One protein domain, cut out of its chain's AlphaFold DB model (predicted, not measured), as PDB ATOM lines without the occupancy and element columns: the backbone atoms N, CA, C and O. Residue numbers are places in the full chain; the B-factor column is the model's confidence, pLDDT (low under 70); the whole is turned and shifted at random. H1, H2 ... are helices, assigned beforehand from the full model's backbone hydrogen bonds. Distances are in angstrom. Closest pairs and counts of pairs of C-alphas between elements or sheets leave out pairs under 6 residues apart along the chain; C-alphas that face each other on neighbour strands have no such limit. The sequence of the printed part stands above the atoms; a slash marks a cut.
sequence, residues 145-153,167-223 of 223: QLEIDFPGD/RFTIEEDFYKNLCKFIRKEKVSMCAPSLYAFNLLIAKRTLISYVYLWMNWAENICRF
ATOM      1  N   GLN A 145      75.642  54.880  35.103       77.00
ATOM      2  CA  GLN A 145      77.055  54.521  35.098       77.00
ATOM      3  C   GLN A 145      77.822  55.640  35.802       77.00
ATOM      4  O   GLN A 145      77.833  56.776  35.331       77.00
ATOM      5  N   LEU A 146      78.384  55.329  36.974       71.44
ATOM      6  CA  LEU A 146      79.077  56.303  37.826       71.44
ATOM      7  C   LEU A 146      80.531  56.538  37.402       71.44
ATOM      8  O   LEU A 146      81.093  57.581  37.723       71.44
ATOM      9  N   GLU A 147      81.126  55.591  36.684       72.50
ATOM     10  CA  GLU A 147      82.509  55.678  36.223       72.50
ATOM     11  C   GLU A 147      82.550  56.306  34.829       72.50
ATOM     12  O   GLU A 147      81.983  55.785  33.866       72.50
ATOM     13  N   ILE A 148      83.206  57.461  34.744       72.75
ATOM     14  CA  ILE A 148      83.551  58.117  33.489       72.75
ATOM     15  C   ILE A 148      85.068  58.057  33.385       72.75
ATOM     16  O   ILE A 148      85.748  58.750  34.133       72.75
ATOM     17  N   ASP A 149      85.580  57.267  32.444       73.12
ATOM     18  CA  ASP A 149      87.008  57.250  32.137       73.12
ATOM     19  C   ASP A 149      87.358  58.486  31.302       73.12
ATOM     20  O   ASP A 149      87.135  58.522  30.081       73.12
ATOM     21  N   PHE A 150      87.906  59.523  31.937       78.44
ATOM     22  CA  PHE A 150      88.485  60.628  31.192       78.44
ATOM     23  C   PHE A 150      89.880  60.255  30.675       78.44
ATOM     24  O   PHE A 150      90.664  59.584  31.351       78.44
ATOM     25  N   PRO A 151      90.256  60.714  29.466       77.56
ATOM     26  CA  PRO A 151      91.614  60.537  28.978       77.56
ATOM     27  C   PRO A 151      92.624  61.190  29.929       77.56
ATOM     28  O   PRO A 151      92.662  62.415  30.045       77.56
ATOM     29  N   GLY A 152      93.471  60.371  30.552       76.00
ATOM     30  CA  GLY A 152      94.476  60.819  31.518       76.00
ATOM     31  C   GLY A 152      94.106  60.578  32.981       76.00
ATOM     32  O   GLY A 152      94.923  60.906  33.843       76.00
ATOM     33  N   ASP A 153      92.943  59.985  33.260       76.25
ATOM     34  CA  ASP A 153      92.600  59.549  34.611       76.25
ATOM     35  C   ASP A 153      93.570  58.470  35.105       76.25
ATOM     36  O   ASP A 153      94.043  57.606  34.359       76.25
ATOM     37  N   ARG A 167      92.913  78.457  36.780       87.44
ATOM     38  CA  ARG A 167      92.035  79.597  36.485       87.44
ATOM     39  C   ARG A 167      92.234  80.044  35.046       87.44
ATOM     40  O   ARG A 167      93.362  80.166  34.579       87.44
ATOM     41  N   PHE A 168      91.132  80.326  34.368       91.00
ATOM     42  CA  PHE A 168      91.130  80.944  33.050       91.00
ATOM     43  C   PHE A 168      90.149  82.114  33.045       91.00
ATOM     44  O   PHE A 168      89.179  82.131  33.804       91.00
ATOM     45  N   THR A 169      90.410  83.084  32.177       93.25
ATOM     46  CA  THR A 169      89.576  84.276  32.024       93.25
ATOM     47  C   THR A 169      88.933  84.257  30.649       93.25
ATOM     48  O   THR A 169      89.575  83.920  29.657       93.25
ATOM     49  N   ILE A 170      87.655  84.616  30.596       91.94
ATOM     50  CA  ILE A 170      86.917  84.781  29.348       91.94
ATOM     51  C   ILE A 170      87.109  86.221  28.868       91.94
ATOM     52  O   ILE A 170      86.930  87.157  29.646       91.94
ATOM     53  N   GLU A 171      87.451  86.396  27.591       96.81
ATOM     54  CA  GLU A 171      87.613  87.721  26.988       96.81
ATOM     55  C   GLU A 171      86.329  88.553  27.079       96.81
ATOM     56  O   GLU A 171      85.211  88.049  26.920       96.81
ATOM     57  N   GLU A 172      86.490  89.856  27.307       96.62
ATOM     58  CA  GLU A 172      85.379  90.764  27.591       96.62
ATOM     59  C   GLU A 172      84.342  90.801  26.456       96.62
ATOM     60  O   GLU A 172      83.133  90.767  26.706       96.62
ATOM     61  N   ASP A 173      84.796  90.811  25.202       97.50
ATOM     62  CA  ASP A 173      83.912  90.837  24.035       97.50
ATOM     63  C   ASP A 173      83.099  89.548  23.898       97.50
ATOM     64  O   ASP A 173      81.894  89.590  23.614       97.50
ATOM     65  N   PHE A 174      83.716  88.395  24.172       95.94
ATOM     66  CA  PHE A 174      83.004  87.122  24.208       95.94
ATOM     67  C   PHE A 174      81.964  87.111  25.331       95.94
ATOM     68  O   PHE A 174      80.807  86.761  25.092       95.94
ATOM     69  N   TYR A 175      82.332  87.562  26.534       95.50
ATOM     70  CA  TYR A 175      81.414  87.647  27.671       95.50
ATOM     71  C   TYR A 175      80.202  88.544  27.374       95.50
ATOM     72  O   TYR A 175      79.055  88.156  27.627       95.50
ATOM     73  N   LYS A 176      80.418  89.716  26.764       96.50
ATOM     74  CA  LYS A 176      79.337  90.624  26.343       96.50
ATOM     75  C   LYS A 176      78.398  89.961  25.337       96.50
ATOM     76  O   LYS A 176      77.177  90.097  25.453       96.50
ATOM     77  N   ASN A 177      78.941  89.240  24.359       96.50
ATOM     78  CA  ASN A 177      78.142  88.528  23.364       96.50
ATOM     79  C   ASN A 177      77.362  87.359  23.982       96.50
ATOM     80  O   ASN A 177      76.178  87.192  23.680       96.50
ATOM     81  N   LEU A 178      77.968  86.628  24.918       95.25
ATOM     82  CA  LEU A 178      77.301  85.576  25.680       95.25
ATOM     83  C   LEU A 178      76.127  86.134  26.501       95.25
ATOM     84  O   LEU A 178      75.028  85.585  26.461       95.25
ATOM     85  N   CYS A 179      76.303  87.280  27.165       95.69
ATOM     86  CA  CYS A 179      75.224  87.948  27.898       95.69
ATOM     87  C   CYS A 179      74.047  88.343  26.992       95.69
ATOM     88  O   CYS A 179      72.886  88.219  27.390       95.69
ATOM     89  N   LYS A 180      74.321  88.808  25.765       96.81
ATOM     90  CA  LYS A 180      73.271  89.109  24.777       96.81
ATOM     91  C   LYS A 180      72.512  87.846  24.367       96.81
ATOM     92  O   LYS A 180      71.285  87.880  24.316       96.81
ATOM     93  N   PHE A 181      73.225  86.747  24.118       95.69
ATOM     94  CA  PHE A 181      72.629  85.448  23.793       95.69
ATOM     95  C   PHE A 181      71.709  84.950  24.914       95.69
ATOM     96  O   PHE A 181      70.542  84.667  24.667       95.69
ATOM     97  N   ILE A 182      72.191  84.952  26.159       96.75
ATOM     98  CA  ILE A 182      71.434  84.525  27.347       96.75
ATOM     99  C   ILE A 182      70.113  85.291  27.472       96.75
ATOM    100  O   ILE A 182      69.059  84.688  27.667       96.75
ATOM    101  N   ARG A 183      70.148  86.621  27.303       96.00
ATOM    102  CA  ARG A 183      68.941  87.463  27.349       96.00
ATOM    103  C   ARG A 183      67.982  87.172  26.200       96.00
ATOM    104  O   ARG A 183      66.775  87.141  26.419       96.00
ATOM    105  N   LYS A 184      68.511  86.977  24.990       97.00
ATOM    106  CA  LYS A 184      67.717  86.677  23.795       97.00
ATOM    107  C   LYS A 184      66.984  85.340  23.936       97.00
ATOM    108  O   LYS A 184      65.783  85.287  23.693       97.00
ATOM    109  N   GLU A 185      67.693  84.302  24.370       96.06
ATOM    110  CA  GLU A 185      67.156  82.943  24.519       96.06
ATOM    111  C   GLU A 185      66.422  82.730  25.856       96.06
ATOM    112  O   GLU A 185      65.851  81.668  26.086       96.06
ATOM    113  N   LYS A 186      66.403  83.744  26.737       96.31
ATOM    114  CA  LYS A 186      65.756  83.718  28.062       96.31
ATOM    115  C   LYS A 186      66.214  82.546  28.940       96.31
ATOM    116  O   LYS A 186      65.430  81.987  29.706       96.31
ATOM    117  N   VAL A 187      67.489  82.194  28.842       95.25
ATOM    118  CA  VAL A 187      68.129  81.165  29.673       95.25
ATOM    119  C   VAL A 187      68.969  81.814  30.772       95.25
ATOM    120  O   VAL A 187      69.195  83.021  30.758       95.25
ATOM    121  N   SER A 188      69.435  81.034  31.748       93.38
ATOM    122  CA  SER A 188      70.429  81.492  32.728       93.38
ATOM    123  C   SER A 188      71.853  81.269  32.204       93.38
ATOM    124  O   SER A 188      72.056  80.469  31.294       93.38
ATOM    125  N   MET A 189      72.856  81.927  32.802       91.12
ATOM    126  CA  MET A 189      74.283  81.692  32.494       91.12
ATOM    127  C   MET A 189      74.700  80.226  32.694       91.12
ATOM    128  O   MET A 189      75.587  79.734  32.007       91.12
ATOM    129  N   CYS A 190      74.015  79.503  33.580       89.81
ATOM    130  CA  CYS A 190      74.271  78.090  33.830       89.81
ATOM    131  C   CYS A 190      74.078  77.224  32.575       89.81
ATOM    132  O   CYS A 190      74.844  76.290  32.353       89.81
ATOM    133  N   ALA A 191      73.082  77.531  31.738       91.31
ATOM    134  CA  ALA A 191      72.750  76.721  30.568       91.31
ATOM    135  C   ALA A 191      73.875  76.666  29.510       91.31
ATOM    136  O   ALA A 191      74.305  75.561  29.176       91.31
ATOM    137  N   PRO A 192      74.406  77.795  28.990       91.94
ATOM    138  CA  PRO A 192      75.510  77.748  28.037       91.94
ATOM    139  C   PRO A 192      76.798  77.184  28.651       91.94
ATOM    140  O   PRO A 192      77.527  76.491  27.948       91.94
ATOM    141  N   SER A 193      77.069  77.413  29.943       90.31
ATOM    142  CA  SER A 193      78.222  76.812  30.631       90.31
ATOM    143  C   SER A 193      78.121  75.287  30.693       90.31
ATOM    144  O   SER A 193      79.073  74.594  30.337       90.31
ATOM    145  N   LEU A 194      76.954  74.759  31.077       90.44
ATOM    146  CA  LEU A 194      76.697  73.320  31.123       90.44
ATOM    147  C   LEU A 194      76.778  72.696  29.726       90.44
ATOM    148  O   LEU A 194      77.359  71.629  29.549       90.44
ATOM    149  N   TYR A 195      76.245  73.385  28.716       89.69
ATOM    150  CA  TYR A 195      76.313  72.931  27.332       89.69
ATOM    151  C   TYR A 195      77.754  72.887  26.810       89.69
ATOM    152  O   TYR A 195      78.160  71.898  26.203       89.69
ATOM    153  N   ALA A 196      78.550  73.922  27.087       89.94
ATOM    154  CA  ALA A 196      79.965  73.949  26.727       89.94
ATOM    155  C   ALA A 196      80.745  72.809  27.402       89.94
ATOM    156  O   ALA A 196      81.558  72.156  26.748       89.94
ATOM    157  N   PHE A 197      80.461  72.531  28.678       88.06
ATOM    158  CA  PHE A 197      81.076  71.421  29.402       88.06
ATOM    159  C   PHE A 197      80.669  70.060  28.820       88.06
ATOM    160  O   PHE A 197      81.534  69.240  28.522       88.06
ATOM    161  N   ASN A 198      79.380  69.852  28.532       86.31
ATOM    162  CA  ASN A 198      78.894  68.638  27.871       86.31
ATOM    163  C   ASN A 198      79.549  68.418  26.501       86.31
ATOM    164  O   ASN A 198      79.971  67.305  26.197       86.31
ATOM    165  N   LEU A 199      79.688  69.470  25.686       88.00
ATOM    166  CA  LEU A 199      80.388  69.386  24.402       88.00
ATOM    167  C   LEU A 199      81.869  69.038  24.567       88.00
ATOM    168  O   LEU A 199      82.417  68.293  23.754       88.00
ATOM    169  N   LEU A 200      82.526  69.570  25.601       87.56
ATOM    170  CA  LEU A 200      83.913  69.237  25.902       87.56
ATOM    171  C   LEU A 200      84.054  67.751  26.250       87.56
ATOM    172  O   LEU A 200      84.916  67.087  25.674       87.56
ATOM    173  N   ILE A 201      83.191  67.227  27.126       85.25
ATOM    174  CA  ILE A 201      83.198  65.808  27.504       85.25
ATOM    175  C   ILE A 201      82.902  64.930  26.290       85.25
ATOM    176  O   ILE A 201      83.668  64.011  26.005       85.25
ATOM    177  N   ALA A 202      81.863  65.252  25.517       83.88
ATOM    178  CA  ALA A 202      81.493  64.502  24.317       83.88
ATOM    179  C   ALA A 202      82.597  64.510  23.243       83.88
ATOM    180  O   ALA A 202      82.729  63.561  22.482       83.88
ATOM    181  N   LYS A 203      83.417  65.568  23.171       84.38
ATOM    182  CA  LYS A 203      84.563  65.629  22.249       84.38
ATOM    183  C   LYS A 203      85.769  64.821  22.740       84.38
ATOM    184  O   LYS A 203      86.607  64.428  21.932       84.38
ATOM    185  N   ARG A 204      85.916  64.653  24.056       84.25
ATOM    186  CA  ARG A 204      87.079  64.004  24.684       84.25
ATOM    187  C   ARG A 204      86.842  62.534  25.019       84.25
ATOM    188  O   ARG A 204      87.814  61.815  25.202       84.25
ATOM    189  N   THR A 205      85.592  62.098  25.064       80.31
ATOM    190  CA  THR A 205      85.189  60.736  25.423       80.31
ATOM    191  C   THR A 205      84.312  60.136  24.321       80.31
ATOM    192  O   THR A 205      83.820  60.852  23.453       80.31
ATOM    193  N   LEU A 206      84.101  58.818  24.342       74.94
ATOM    194  CA  LEU A 206      83.139  58.130  23.462       74.94
ATOM    195  C   LEU A 206      81.757  57.969  24.125       74.94
ATOM    196  O   LEU A 206      80.940  57.154  23.698       74.94
ATOM    197  N   ILE A 207      81.498  58.722  25.194       75.19
ATOM    198  CA  ILE A 207      80.332  58.543  26.053       75.19
ATOM    199  C   ILE A 207      79.157  59.358  25.501       75.19
ATOM    200  O   ILE A 207      79.285  60.542  25.196       75.19
ATOM    201  N   SER A 208      77.996  58.711  25.369       69.19
ATOM    202  CA  SER A 208      76.775  59.328  24.818       69.19
ATOM    203  C   SER A 208      75.904  60.028  25.869       69.19
ATOM    204  O   SER A 208      75.059  60.846  25.509       69.19
ATOM    205  N   TYR A 209      76.107  59.726  27.154       72.94
ATOM    206  CA  TYR A 209      75.351  60.290  28.272       72.94
ATOM    207  C   TYR A 209      76.284  60.638  29.423       72.94
ATOM    208  O   TYR A 209      77.035  59.791  29.894       72.94
ATOM    209  N   VAL A 210      76.216  61.883  29.884       75.88
ATOM    210  CA  VAL A 210      77.022  62.370  31.002       75.88
ATOM    211  C   VAL A 210      76.085  62.752  32.132       75.88
ATOM    212  O   VAL A 210      75.167  63.554  31.942       75.88
ATOM    213  N   TYR A 211      76.330  62.193  33.310       79.56
ATOM    214  CA  TYR A 211      75.658  62.596  34.534       79.56
ATOM    215  C   TYR A 211      76.532  63.625  35.236       79.56
ATOM    216  O   TYR A 211      77.653  63.332  35.641       79.56
ATOM    217  N   LEU A 212      76.027  64.853  35.342       78.69
ATOM    218  CA  LEU A 212      76.735  65.950  35.989       78.69
ATOM    219  C   LEU A 212      76.074  66.273  37.310       78.69
ATOM    220  O   LEU A 212      74.902  66.651  37.359       78.69
ATOM    221  N   TRP A 213      76.849  66.145  38.378       79.12
ATOM    222  CA  TRP A 213      76.417  66.595  39.683       79.12
ATOM    223  C   TRP A 213      76.600  68.109  39.788       79.12
ATOM    224  O   TRP A 213      77.664  68.646  39.479       79.12
ATOM    225  N   MET A 214      75.542  68.802  40.197       81.94
ATOM    226  CA  MET A 214      75.543  70.250  40.356       81.94
ATOM    227  C   MET A 214      75.152  70.602  41.781       81.94
ATOM    228  O   MET A 214      74.116  70.162  42.276       81.94
ATOM    229  N   ASN A 215      75.958  71.449  42.413       80.25
ATOM    230  CA  ASN A 215      75.586  72.070  43.675       80.25
ATOM    231  C   ASN A 215      74.439  73.057  43.445       80.25
ATOM    232  O   ASN A 215      74.505  73.899  42.546       80.25
ATOM    233  N   TRP A 216      73.413  72.988  44.287       74.31
ATOM    234  CA  TRP A 216      72.346  73.981  44.338       74.31
ATOM    235  C   TRP A 216      72.282  74.578  45.740       74.31
ATOM    236  O   TRP A 216      72.395  73.858  46.728       74.31
ATOM    237  N   ALA A 217      72.119  75.897  45.825       72.00
ATOM    238  CA  ALA A 217      71.905  76.553  47.104       72.00
ATOM    239  C   ALA A 217      70.483  76.244  47.587       72.00
ATOM    240  O   ALA A 217      69.516  76.602  46.910       72.00
ATOM    241  N   GLU A 218      70.358  75.612  48.757       65.88
ATOM    242  CA  GLU A 218      69.075  75.466  49.448       65.88
ATOM    243  C   GLU A 218      68.598  76.858  49.883       65.88
ATOM    244  O   GLU A 218      68.896  77.342  50.973       65.88
ATOM    245  N   ASN A 219      67.861  77.541  49.008       52.47
ATOM    246  CA  ASN A 219      67.161  78.753  49.398       52.47
ATOM    247  C   ASN A 219      65.983  78.333  50.273       52.47
ATOM    248  O   ASN A 219      64.941  77.914  49.769       52.47
ATOM    249  N   ILE A 220      66.153  78.441  51.590       47.41
ATOM    250  CA  ILE A 220      65.035  78.374  52.523       47.41
ATOM    251  C   ILE A 220      64.102  79.517  52.128       47.41
ATOM    252  O   ILE A 220      64.427  80.691  52.318       47.41
ATOM    253  N   CYS A 221      62.958  79.189  51.524       31.25
ATOM    254  CA  CYS A 221      61.861  80.134  51.408       31.25
ATOM    255  C   CYS A 221      61.574  80.627  52.827       31.25
ATOM    256  O   CYS A 221      61.101  79.858  53.662       31.25
ATOM    257  N   ARG A 222      61.925  81.887  53.112       32.41
ATOM    258  CA  ARG A 222      61.425  82.588  54.292       32.41
ATOM    259  C   ARG A 222      59.901  82.556  54.170       32.41
ATOM    260  O   ARG A 222      59.363  83.188  53.261       32.41
ATOM    261  N   PHE A 223      59.257  81.722  54.982       31.94
ATOM    262  CA  PHE A 223      57.817  81.776  55.204       31.94
ATOM    263  C   PHE A 223      57.497  82.973  56.094       31.94
ATOM    264  O   PHE A 223      58.320  83.258  56.994       31.94
TER     265      PHE A 223
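What this domain is: This is residues 145 to 153 and 167 to 223 of the 223 residues of the protein "Condensation domain-containing protein" of Clostridium saccharobutylicum DSM 13864 (UniProt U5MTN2). Two helices, H1 and H2, meet near their ends in an open corner, like an L, and a long tail without a named element, residues 205 to 223, turns back from the far end of H2, with residues 215 to 223 sticking out. The first stretch, residues 145 to 153, lies near the far end of H2. The printed part has 66 residues with two named helices, H1 then H2, and no named strand; its class is all helix, though under half of the residues, 29 of 66, are in named elements. It is only just loose, close to extended, with a radius of gyration of the C-alphas of 15.8 A and spans of 40 by 39 by 25 A.

Where its parts are: The printed part begins at Gln 145, C-alpha at (77.055, 54.521, 35.098). After the cut, H1 takes residues 172 to 185, 20.1 A long, from C-alpha 172 at (85.379, 90.764, 27.591). H2 takes residues 190 to 204, 21.1 A long, and ends with C-alpha 204 at (87.079, 64.004, 24.684).

How they stand to each other: H1 and H2 are close but not clearly touching; their closest C-alphas, those of Ile 182 and Pro 192, are 7.9 A apart. Their lines are about perpendicular, only just, at 70.1 degrees. A tight link of 4 residues joins them. In H1 and H2 every O i to N i+4 pair is within hydrogen-bond range.

The domain as a whole: The two C-alphas farthest apart, those of Gly 152 and Phe 223, the chain's last residue, are 48.4 A apart. Residues 154 to 166 are not printed, and C-alphas 153 and 167 are 20.1 A apart across the cut. Residues 167 to 177, of which 172 to 177 belong to H1, and residues 215 to 223 stand free. The mean pLDDT of the printed part is 82.4; residue 208 and residues 218 to 223 are under 70.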